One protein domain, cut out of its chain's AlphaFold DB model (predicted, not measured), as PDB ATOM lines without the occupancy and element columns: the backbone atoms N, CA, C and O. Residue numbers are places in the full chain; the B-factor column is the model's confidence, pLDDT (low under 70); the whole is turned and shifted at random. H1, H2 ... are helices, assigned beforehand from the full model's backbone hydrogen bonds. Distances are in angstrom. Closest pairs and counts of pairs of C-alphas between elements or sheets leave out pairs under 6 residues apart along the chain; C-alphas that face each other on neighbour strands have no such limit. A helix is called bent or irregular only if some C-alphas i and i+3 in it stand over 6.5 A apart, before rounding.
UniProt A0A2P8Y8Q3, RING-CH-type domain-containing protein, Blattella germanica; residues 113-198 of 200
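AT A GLANCE: This is residues 113 to 198 of the 200 residues of the protein "RING-CH-type domain-containing protein" of Blattella germanica (UniProt A0A2P8Y8Q3). A long, loose helical hairpin: H1 runs out, a short link turns back, and the bent but nearly straight H2 returns beside it. Residues 179 to 198 stick out and lengthen the whole. The printed part has 86 residues with two named helices, H1 then H2, and no named strand: all helix. It is extended, with a radius of gyration of the C-alphas of 22.1 A and spans of 79 by 23 by 7 A.

HOW THE PARTS SIT: H1, residues 113 to 147, forms a hairpin with H2a, residues 155 to 183, at a shallow tilt of 5 degrees, opposite ways. They touch through residues 131 to 142 and 156 to 167 alone; the closest C-alphas, of Thr 142 and Val 156, are 7.5 A apart. H2, residues 155 to 196, was assigned as one helix by its hydrogen bonds but is bent, with C-alphas 183 and 186 6.6 A apart. Its arm H2b, residues 186 to 196, stands at a shallow tilt of 20 degrees to H2a and is apart from H1. Every O i to N i+4 pair is within hydrogen-bond range in H2b, 30 of 31 in H1 and 22 of 25 in H2a.

IN THESE COORDINATES: H1 spans 51.2 A from C-alpha 113 at (178.437, 134.374, 190.729). H2a spans 42.7 A; H2b ends at C-alpha 196 at (160.149, 121.531, 203.741).

THE WHOLE: The C-alphas farthest apart, of Lys 149 and Arg 198, are 78.8 A apart. The printed part has no cut. Mean pLDDT of the printed part is 77.4; 23 residues are under 70, among them 177 to 188.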
ATOM      1  N   ASP A 113     178.603 132.978 191.126       62.34
ATOM      2  CA  ASP A 113     178.437 134.374 190.729       62.34
ATOM      3  C   ASP A 113     179.703 134.900 190.009       62.34
ATOM      4  O   ASP A 113     179.592 135.659 189.043       62.34
ATOM      5  N   ALA A 114     180.900 134.403 190.351       66.75
ATOM      6  CA  ALA A 114     182.131 134.662 189.596       66.75
ATOM      7  C   ALA A 114     182.124 134.048 188.186       66.75
ATOM      8  O   ALA A 114     182.694 134.632 187.265       66.75
ATOM      9  N   LYS A 115     181.457 132.906 187.971       71.75
ATOM     10  CA  LYS A 115     181.312 132.317 186.623       71.75
ATOM     11  C   LYS A 115     180.541 133.236 185.679       71.75
ATOM     12  O   LYS A 115     180.906 133.316 184.509       71.75
ATOM     13  N   GLN A 116     179.545 133.956 186.197       71.19
ATOM     14  CA  GLN A 116     178.809 134.956 185.425       71.19
ATOM     15  C   GLN A 116     179.724 136.110 185.010       71.19
ATOM     16  O   GLN A 116     179.805 136.449 183.836       71.19
ATOM     17  N   MET A 117     180.518 136.624 185.953       80.00
ATOM     18  CA  MET A 117     181.471 137.701 185.669       80.00
ATOM     19  C   MET A 117     182.571 137.280 184.687       80.00
ATOM     20  O   MET A 117     183.026 138.083 183.874       80.00
ATOM     21  N   VAL A 118     183.012 136.021 184.749       81.00
ATOM     22  CA  VAL A 118     183.991 135.467 183.804       81.00
ATOM     23  C   VAL A 118     183.388 135.336 182.409       81.00
ATOM     24  O   VAL A 118     184.081 135.618 181.433       81.00
ATOM     25  N   LEU A 119     182.121 134.933 182.301       77.12
ATOM     26  CA  LEU A 119     181.426 134.831 181.023       77.12
ATOM     27  C   LEU A 119     181.264 136.215 180.371       77.12
ATOM     28  O   LEU A 119     181.591 136.358 179.193       77.12
ATOM     29  N   ASP A 120     180.881 137.230 181.150       82.25
ATOM     30  CA  ASP A 120     180.814 138.628 180.703       82.25
ATOM     31  C   ASP A 120     182.176 139.127 180.213       82.25
ATOM     32  O   ASP A 120     182.304 139.669 179.113       82.25
ATOM     33  N   LEU A 121     183.229 138.908 181.007       84.19
ATOM     34  CA  LEU A 121     184.581 139.342 180.663       84.19
ATOM     35  C   LEU A 121     185.089 138.654 179.391       84.19
ATOM     36  O   LEU A 121     185.665 139.305 178.518       84.19
ATOM     37  N   LEU A 122     184.858 137.347 179.271       85.56
ATOM     38  CA  LEU A 122     185.226 136.568 178.094       85.56
ATOM     39  C   LEU A 122     184.461 137.046 176.855       85.56
ATOM     40  O   LEU A 122     185.058 137.185 175.786       85.56
ATOM     41  N   TRP A 123     183.173 137.357 176.997       83.56
ATOM     42  CA  TRP A 123     182.356 137.924 175.929       83.56
ATOM     43  C   TRP A 123     182.879 139.283 175.463       83.56
ATOM     44  O   TRP A 123     183.077 139.473 174.262       83.56
ATOM     45  N   PHE A 124     183.209 140.201 176.379       84.44
ATOM     46  CA  PHE A 124     183.840 141.475 176.018       84.44
ATOM     47  C   PHE A 124     185.176 141.264 175.298       84.44
ATOM     48  O   PHE A 124     185.407 141.863 174.245       84.44
ATOM     49  N   CYS A 125     186.022 140.355 175.789       88.00
ATOM     50  CA  CYS A 125     187.290 140.020 175.140       88.00
ATOM     51  C   CYS A 125     187.129 139.507 173.701       88.00
ATOM     52  O   CYS A 125     188.052 139.683 172.909       88.00
ATOM     53  N   VAL A 126     185.991 138.901 173.344       87.12
ATOM     54  CA  VAL A 126     185.710 138.400 171.985       87.12
ATOM     55  C   VAL A 126     184.970 139.435 171.129       87.12
ATOM     56  O   VAL A 126     185.295 139.619 169.955       87.12
ATOM     57  N   MET A 127     184.015 140.165 171.701       83.06
ATOM     58  CA  MET A 127     183.203 141.147 170.976       83.06
ATOM     59  C   MET A 127     183.969 142.429 170.656       83.06
ATOM     60  O   MET A 127     183.784 142.994 169.579       83.06
ATOM     61  N   THR A 128     184.864 142.881 171.537       87.31
ATOM     62  CA  THR A 128     185.699 144.064 171.287       87.31
ATOM     63  C   THR A 128     186.594 143.914 170.049       87.31
ATOM     64  O   THR A 128     186.526 144.789 169.183       87.31
ATOM     65  N   PRO A 129     187.403 142.847 169.878       92.56
ATOM     66  CA  PRO A 129     188.218 142.697 168.674       92.56
ATOM     67  C   PRO A 129     187.365 142.480 167.422       92.56
ATOM     68  O   PRO A 129     187.718 142.996 166.363       92.56
ATOM     69  N   LEU A 130     186.226 141.788 167.530       86.06
ATOM     70  CA  LEU A 130     185.309 141.599 166.407       86.06
ATOM     71  C   LEU A 130     184.698 142.931 165.937       86.06
ATOM     72  O   LEU A 130     184.651 143.199 164.738       86.06
ATOM     73  N   ALA A 131     184.292 143.792 166.873       86.06
ATOM     74  CA  ALA A 131     183.775 145.126 166.575       86.06
ATOM     75  C   ALA A 131     184.859 146.045 165.989       86.06
ATOM     76  O   ALA A 131     184.606 146.744 165.007       86.06
ATOM     77  N   VAL A 132     186.081 146.006 166.534       88.50
ATOM     78  CA  VAL A 132     187.229 146.752 165.984       88.50
ATOM     79  C   VAL A 132     187.549 146.281 164.567       88.50
ATOM     80  O   VAL A 132     187.774 147.109 163.686       88.50
ATOM     81  N   PHE A 133     187.519 144.972 164.317       89.75
ATOM     82  CA  PHE A 133     187.748 144.406 162.991       89.75
ATOM     83  C   PHE A 133     186.656 144.817 161.995       89.75
ATOM     84  O   PHE A 133     186.971 145.270 160.895       89.75
ATOM     85  N   ALA A 134     185.381 144.745 162.389       86.56
ATOM     86  CA  ALA A 134     184.267 145.205 161.561       86.56
ATOM     87  C   ALA A 134     184.390 146.703 161.226       86.56
ATOM     88  O   ALA A 134     184.286 147.083 160.060       86.56
ATOM     89  N   GLY A 135     184.700 147.544 162.217       86.19
ATOM     90  CA  GLY A 135     184.945 148.973 162.010       86.19
ATOM     91  C   GLY A 135     186.143 149.246 161.095       86.19
ATOM     92  O   GLY A 135     186.067 150.108 160.219       86.19
ATOM     93  N   TYR A 136     187.224 148.475 161.233       91.94
ATOM     94  CA  TYR A 136     188.400 148.567 160.370       91.94
ATOM     95  C   TYR A 136     188.077 148.223 158.909       91.94
ATOM     96  O   TYR A 136     188.473 148.966 158.011       91.94
ATOM     97  N   LEU A 137     187.315 147.150 158.659       86.75
ATOM     98  CA  LEU A 137     186.888 146.776 157.305       86.75
ATOM     99  C   LEU A 137     186.010 147.855 156.659       86.75
ATOM    100  O   LEU A 137     186.172 148.140 155.472       86.75
ATOM    101  N   VAL A 138     185.125 148.490 157.433       86.44
ATOM    102  CA  VAL A 138     184.272 149.585 156.944       86.44
ATOM    103  C   VAL A 138     185.076 150.864 156.676       86.44
ATOM    104  O   VAL A 138     184.847 151.560 155.682       86.44
ATOM    105  N   LEU A 139     186.065 151.172 157.517       87.25
ATOM    106  CA  LEU A 139     186.985 152.281 157.266       87.25
ATOM    107  C   LEU A 139     187.793 152.027 155.985       87.25
ATOM    108  O   LEU A 139     187.939 152.923 155.152       87.25
ATOM    109  N   MET A 140     188.284 150.799 155.811       87.38
ATOM    110  CA  MET A 140     189.052 150.383 154.641       87.38
ATOM    111  C   MET A 140     188.215 150.462 153.357       87.38
ATOM    112  O   MET A 140     188.671 151.045 152.373       87.38
ATOM    113  N   SER A 141     186.978 149.955 153.364       82.75
ATOM    114  CA  SER A 141     186.090 150.014 152.196       82.75
ATOM    115  C   SER A 141     185.760 151.455 151.800       82.75
ATOM    116  O   SER A 141     185.834 151.800 150.621       82.75
ATOM    117  N   THR A 142     185.510 152.326 152.780       81.00
ATOM    118  CA  THR A 142     185.252 153.753 152.540       81.00
ATOM    119  C   THR A 142     186.485 154.455 151.972       81.00
ATOM    120  O   THR A 142     186.375 155.231 151.028       81.00
ATOM    121  N   ARG A 143     187.685 154.164 152.492       84.00
ATOM    122  CA  ARG A 143     188.950 154.726 151.980       84.00
ATOM    123  C   ARG A 143     189.215 154.317 150.535       84.00
ATOM    124  O   ARG A 143     189.597 155.160 149.727       84.00
ATOM    125  N   VAL A 144     189.001 153.046 150.203       84.50
ATOM    126  CA  VAL A 144     189.144 152.536 148.832       84.50
ATOM    127  C   VAL A 144     188.117 153.186 147.902       84.50
ATOM    128  O   VAL A 144     188.477 153.609 146.808       84.50
ATOM    129  N   LEU A 145     186.872 153.353 148.353       79.06
ATOM    130  CA  LEU A 145     185.813 153.984 147.565       79.06
ATOM    131  C   LEU A 145     186.049 155.488 147.340       79.06
ATOM    132  O   LEU A 145     185.854 155.974 146.227       79.06
ATOM    133  N   MET A 146     186.537 156.211 148.356       75.06
ATOM    134  CA  MET A 146     186.936 157.620 148.229       75.06
ATOM    135  C   MET A 146     188.099 157.794 147.245       75.06
ATOM    136  O   MET A 146     188.089 158.719 146.437       75.06
ATOM    137  N   ASN A 147     189.067 156.871 147.245       81.50
ATOM    138  CA  ASN A 147     190.145 156.862 146.249       81.50
ATOM    139  C   ASN A 147     189.634 156.585 144.824       81.50
ATOM    140  O   ASN A 147     190.267 157.005 143.858       81.50
ATOM    141  N   LEU A 148     188.484 155.918 144.689       77.75
ATOM    142  CA  LEU A 148     187.817 155.652 143.414       77.75
ATOM    143  C   LEU A 148     186.830 156.764 142.996       77.75
ATOM    144  O   LEU A 148     186.184 156.621 141.960       77.75
ATOM    145  N   LYS A 149     186.726 157.880 143.748       69.56
ATOM    146  CA  LYS A 149     185.868 159.053 143.443       69.56
ATOM    147  C   LYS A 149     184.386 158.713 143.177       69.56
ATOM    148  O   LYS A 149     183.692 159.423 142.455       69.56
ATOM    149  N   LEU A 150     183.893 157.629 143.774       66.69
ATOM    150  CA  LEU A 150     182.505 157.170 143.668       66.69
ATOM    151  C   LEU A 150     181.652 157.824 144.768       66.69
ATOM    152  O   LEU A 150     181.308 157.185 145.763       66.69
ATOM    153  N   GLU A 151     181.354 159.113 144.597       67.31
ATOM    154  CA  GLU A 151     180.681 159.971 145.593       67.31
ATOM    155  C   GLU A 151     179.148 159.766 145.675       67.31
ATOM    156  O   GLU A 151     178.499 160.300 146.567       67.31
ATOM    157  N   ASP A 152     178.564 158.907 144.830       65.94
ATOM    158  CA  ASP A 152     177.101 158.775 144.690       65.94
ATOM    159  C   ASP A 152     176.469 157.560 145.400       65.94
ATOM    160  O   ASP A 152     175.318 157.221 145.129       65.94
ATOM    161  N   ASN A 153     177.177 156.851 146.293       69.38
ATOM    162  CA  ASN A 153     176.667 155.593 146.863       69.38
ATOM    163  C   ASN A 153     176.091 155.749 148.289       69.38
ATOM    164  O   ASN A 153     176.817 155.526 149.266       69.38
ATOM    165  N   PRO A 154     174.775 156.019 148.455       76.44
ATOM    166  CA  PRO A 154     174.130 156.132 149.772       76.44
ATOM    167  C   PRO A 154     174.193 154.834 150.594       76.44
ATOM    168  O   PRO A 154     174.047 154.848 151.815       76.44
ATOM    169  N   TRP A 155     174.463 153.702 149.942       78.94
ATOM    170  CA  TRP A 155     174.559 152.381 150.557       78.94
ATOM    171  C   TRP A 155     175.640 152.274 151.638       78.94
ATOM    172  O   TRP A 155     175.467 151.509 152.584       78.94
ATOM    173  N   VAL A 156     176.716 153.067 151.572       77.25
ATOM    174  CA  VAL A 156     177.774 153.043 152.602       77.25
ATOM    175  C   VAL A 156     177.231 153.504 153.958       77.25
ATOM    176  O   VAL A 156     177.473 152.855 154.978       77.25
ATOM    177  N   MET A 157     176.403 154.552 153.969       78.00
ATOM    178  CA  MET A 157     175.731 155.031 155.184       78.00
ATOM    179  C   MET A 157     174.760 153.982 155.738       78.00
ATOM    180  O   MET A 157     174.686 153.778 156.949       78.00
ATOM    181  N   VAL A 158     174.077 153.250 154.851       84.25
ATOM    182  CA  VAL A 158     173.199 152.136 155.236       84.25
ATOM    183  C   VAL A 158     174.001 151.010 155.900       84.25
ATOM    184  O   VAL A 158     173.578 150.497 156.934       84.25
ATOM    185  N   THR A 159     175.182 150.656 155.382       83.81
ATOM    186  CA  THR A 159     176.031 149.608 155.989       83.81
ATOM    187  C   THR A 159     176.609 150.007 157.353       83.81
ATOM    188  O   THR A 159     176.713 149.164 158.247       83.81
ATOM    189  N   LEU A 160     176.916 151.291 157.558       80.81
ATOM    190  CA  LEU A 160     177.351 151.834 158.853       80.81
ATOM    191  C   LEU A 160     176.239 151.758 159.906       80.81
ATOM    192  O   LEU A 160     176.467 151.300 161.025       80.81
ATOM    193  N   LEU A 161     175.017 152.148 159.535       85.81
ATOM    194  CA  LEU A 161     173.858 152.049 160.424       85.81
ATOM    195  C   LEU A 161     173.521 150.585 160.740       85.81
ATOM    196  O   LEU A 161     173.312 150.246 161.901       85.81
ATOM    197  N   MET A 162     173.554 149.700 159.739       88.06
ATOM    198  CA  MET A 162     173.288 148.266 159.917       88.06
ATOM    199  C   MET A 162     174.299 147.591 160.851       88.06
ATOM    200  O   MET A 162     173.899 146.836 161.734       88.06
ATOM    201  N   THR A 163     175.599 147.866 160.697       85.00
ATOM    202  CA  THR A 163     176.642 147.282 161.560       85.00
ATOM    203  C   THR A 163     176.525 147.773 163.002       85.00
ATOM    204  O   THR A 163     176.566 146.955 163.921       85.00
ATOM    205  N   SER A 164     176.267 149.071 163.206       85.06
ATOM    206  CA  SER A 164     176.004 149.632 164.536       85.06
ATOM    207  C   SER A 164     174.762 149.010 165.183       85.06
ATOM    208  O   SER A 164     174.817 148.617 166.350       85.06
ATOM    209  N   SER A 165     173.659 148.873 164.442       88.75
ATOM    210  CA  SER A 165     172.436 148.235 164.943       88.75
ATOM    211  C   SER A 165     172.656 146.762 165.289       88.75
ATOM    212  O   SER A 165     172.190 146.312 166.332       88.75
ATOM    213  N   LEU A 166     173.407 146.020 164.470       84.25
ATOM    214  CA  LEU A 166     173.701 144.606 164.711       84.25
ATOM    215  C   LEU A 166     174.532 144.406 165.990       84.25
ATOM    216  O   LEU A 166     174.226 143.521 166.788       84.25
ATOM    217  N   THR A 167     175.536 145.260 166.227       82.38
ATOM    218  CA  THR A 167     176.317 145.226 167.478       82.38
ATOM    219  C   THR A 167     175.472 145.575 168.701       82.38
ATOM    220  O   THR A 167     175.651 144.976 169.760       82.38
ATOM    221  N   LEU A 168     174.505 146.485 168.546       82.94
ATOM    222  CA  LEU A 168     173.575 146.872 169.605       82.94
ATOM    223  C   LEU A 168     172.647 145.707 169.976       82.94
ATOM    224  O   LEU A 168     172.471 145.402 171.148       82.94
ATOM    225  N   VAL A 169     172.075 145.030 168.976       85.56
ATOM    226  CA  VAL A 169     171.178 143.881 169.184       85.56
ATOM    227  C   VAL A 169     171.924 142.713 169.824       85.56
ATOM    228  O   VAL A 169     171.394 142.098 170.744       85.56
ATOM    229  N   ALA A 170     173.160 142.436 169.399       82.25
ATOM    230  CA  ALA A 170     173.998 141.419 170.033       82.25
ATOM    231  C   ALA A 170     174.313 141.762 171.502       82.25
ATOM    232  O   ALA A 170     174.315 140.875 172.350       82.25
ATOM    233  N   TYR A 171     174.528 143.043 171.815       80.75
ATOM    234  CA  TYR A 171     174.737 143.523 173.182       80.75
ATOM    235  C   TYR A 171     173.475 143.393 174.051       80.75
ATOM    236  O   TYR A 171     173.531 142.838 175.144       80.75
ATOM    237  N   TYR A 172     172.313 143.834 173.561       81.19
ATOM    238  CA  TYR A 172     171.052 143.705 174.304       81.19
ATOM    239  C   TYR A 172     170.577 142.254 174.435       81.19
ATOM    240  O   TYR A 172     169.989 141.887 175.448       81.19
ATOM    241  N   GLY A 173     170.855 141.417 173.434       81.81
ATOM    242  CA  GLY A 173     170.577 139.984 173.473       81.81
ATOM    243  C   GLY A 173     171.455 139.215 174.460       81.81
ATOM    244  O   GLY A 173     171.045 138.145 174.887       81.81
ATOM    245  N   TRP A 174     172.618 139.755 174.841       76.56
ATOM    246  CA  TRP A 174     173.446 139.235 175.933       76.56
ATOM    247  C   TRP A 174     172.871 139.577 177.312       76.56
ATOM    248  O   TRP A 174     172.807 138.715 178.175       76.56
ATOM    249  N   LEU A 175     172.371 140.807 177.480       71.69
ATOM    250  CA  LEU A 175     171.784 141.291 178.738       71.69
ATOM    251  C   LEU A 175     170.465 140.585 179.111       71.69
ATOM    252  O   LEU A 175     170.200 140.320 180.279       71.69
ATOM    253  N   ALA A 176     169.628 140.258 178.124       71.38
ATOM    254  CA  ALA A 176     168.319 139.646 178.372       71.38
ATOM    255  C   ALA A 176     168.352 138.243 179.048       71.38
ATOM    256  O   ALA A 176     167.491 137.979 179.894       71.38
ATOM    257  N   PRO A 177     169.288 137.327 178.722       67.94
ATOM    258  CA  PRO A 177     169.453 136.047 179.410       67.94
ATOM    259  C   PRO A 177     169.721 136.153 180.919       67.94
ATOM    260  O   PRO A 177     169.224 135.317 181.679       67.94
ATOM    261  N   GLU A 178     170.491 137.149 181.367       63.12
ATOM    262  CA  GLU A 178     170.851 137.298 182.784       63.12
ATOM    263  C   GLU A 178     169.683 137.770 183.651       63.12
ATOM    264  O   GLU A 178     169.529 137.306 184.787       63.12
ATOM    265  N   ASP A 179     168.841 138.650 183.116       61.53
ATOM    266  CA  ASP A 179     167.724 139.221 183.868       61.53
ATOM    267  C   ASP A 179     166.611 138.188 184.109       61.53
ATOM    268  O   ASP A 179     166.046 138.119 185.202       61.53
ATOM    269  N   VAL A 180     166.346 137.316 183.129       63.31
ATOM    270  CA  VAL A 180     165.309 136.273 183.232       63.31
ATOM    271  C   VAL A 180     165.711 135.151 184.200       63.31
ATOM    272  O   VAL A 180     164.871 134.652 184.947       63.31
ATOM    273  N   LEU A 181     166.988 134.757 184.243       58.62
ATOM    274  CA  LEU A 181     167.453 133.682 185.134       58.62
ATOM    275  C   LEU A 181     167.636 134.139 186.592       58.62
ATOM    276  O   LEU A 181     167.506 133.328 187.515       58.62
ATOM    277  N   ARG A 182     167.919 135.426 186.825       60.91
ATOM    278  CA  ARG A 182     168.066 135.984 188.180       60.91
ATOM    279  C   ARG A 182     166.725 136.099 188.914       60.91
ATOM    280  O   ARG A 182     166.703 135.896 190.128       60.91
ATOM    281  N   ASP A 183     165.632 136.363 188.200       63.09
ATOM    282  CA  ASP A 183     164.283 136.479 188.782       63.09
ATOM    283  C   ASP A 183     163.704 135.118 189.236       63.09
ATOM    284  O   ASP A 183     162.958 135.025 190.213       63.09
ATOM    285  N   GLU A 184     164.126 134.022 188.602       60.66
ATOM    286  CA  GLU A 184     163.654 132.664 188.918       60.66
ATOM    287  C   GLU A 184     164.304 132.063 190.190       60.66
ATOM    288  O   GLU A 184     163.678 131.252 190.885       60.66
ATOM    289  N   ARG A 185     165.526 132.484 190.566       62.88
ATOM    290  CA  ARG A 185     166.251 131.966 191.752       62.88
ATOM    291  C   ARG A 185     165.507 132.164 193.092       62.88
ATOM    292  O   ARG A 185     165.294 131.174 193.795       62.88
ATOM    293  N   PRO A 186     165.040 133.378 193.462       63.47
ATOM    294  CA  PRO A 186     164.344 133.594 194.737       63.47
ATOM    295  C   PRO A 186     163.003 132.848 194.823       63.47
ATOM    296  O   PRO A 186     162.552 132.485 195.915       63.47
ATOM    297  N   ARG A 187     162.361 132.584 193.679       64.94
ATOM    298  CA  ARG A 187     161.113 131.816 193.606       64.94
ATOM    299  C   ARG A 187     161.340 130.333 193.893       64.94
ATOM    300  O   ARG A 187     160.556 129.743 194.638       64.94
ATOM    301  N   ALA A 188     162.415 129.753 193.363       68.56
ATOM    302  CA  ALA A 188     162.777 128.359 193.611       68.56
ATOM    303  C   ALA A 188     163.075 128.099 195.100       68.56
ATOM    304  O   ALA A 188     162.513 127.170 195.690       68.56
ATOM    305  N   ASP A 189     163.853 128.974 195.741       71.75
ATOM    306  CA  ASP A 189     164.214 128.843 197.161       71.75
ATOM    307  C   ASP A 189     162.987 128.930 198.089       71.75
ATOM    308  O   ASP A 189     162.853 128.176 199.061       71.75
ATOM    309  N   LEU A 190     162.029 129.805 197.760       75.31
ATOM    310  CA  LEU A 190     160.762 129.934 198.488       75.31
ATOM    311  C   LEU A 190     159.876 128.687 198.372       75.31
ATOM    312  O   LEU A 190     159.206 128.321 199.345       75.31
ATOM    313  N   LEU A 191     159.851 128.033 197.209       73.88
ATOM    314  CA  LEU A 191     159.076 126.808 197.001       73.88
ATOM    315  C   LEU A 191     159.689 125.620 197.748       73.88
ATOM    316  O   LEU A 191     158.951 124.868 198.387       73.88
ATOM    317  N   ILE A 192     161.017 125.503 197.763       69.56
ATOM    318  CA  ILE A 192     161.737 124.462 198.514       69.56
ATOM    319  C   ILE A 192     161.504 124.628 200.023       69.56
ATOM    320  O   ILE A 192     161.163 123.668 200.718       69.56
ATOM    321  N   ASN A 193     161.584 125.857 200.539       71.00
ATOM    322  CA  ASN A 193     161.384 126.137 201.964       71.00
ATOM    323  C   ASN A 193     159.904 125.985 202.397       71.00
ATOM    324  O   ASN A 193     159.597 125.601 203.529       71.00
ATOM    325  N   LYS A 194     158.945 126.241 201.495       73.88
ATOM    326  CA  LYS A 194     157.526 125.898 201.721       73.88
ATOM    327  C   LYS A 194     157.281 124.392 201.689       73.88
ATOM    328  O   LYS A 194     156.504 123.908 202.510       73.88
ATOM    329  N   ALA A 195     157.929 123.661 200.783       70.19
ATOM    330  CA  ALA A 195     157.827 122.208 200.725       70.19
ATOM    331  C   ALA A 195     158.377 121.576 202.011       70.19
ATOM    332  O   ALA A 195     157.683 120.774 202.623       70.19
ATOM    333  N   SER A 196     159.544 122.016 202.491       66.38
ATOM    334  CA  SER A 196     160.149 121.531 203.741       66.38
ATOM    335  C   SER A 196     159.256 121.716 204.973       66.38
ATOM    336  O   SER A 196     159.254 120.858 205.849       66.38
ATOM    337  N   ARG A 197     158.487 122.809 205.053       66.62
ATOM    338  CA  ARG A 197     157.580 123.086 206.184       66.62
ATOM    339  C   ARG A 197     156.263 122.314 206.148       66.62
ATOM    340  O   ARG A 197     155.522 122.358 207.117       66.62
ATOM    341  N   ARG A 198     155.941 121.644 205.039       67.44
ATOM    342  CA  ARG A 198     154.713 120.846 204.898       67.44
ATOM    343  C   ARG A 198     154.887 119.396 205.381       67.44
ATOM    344  O   ARG A 198     153.891 118.699 205.531       67.44
TER     345      ARG A 198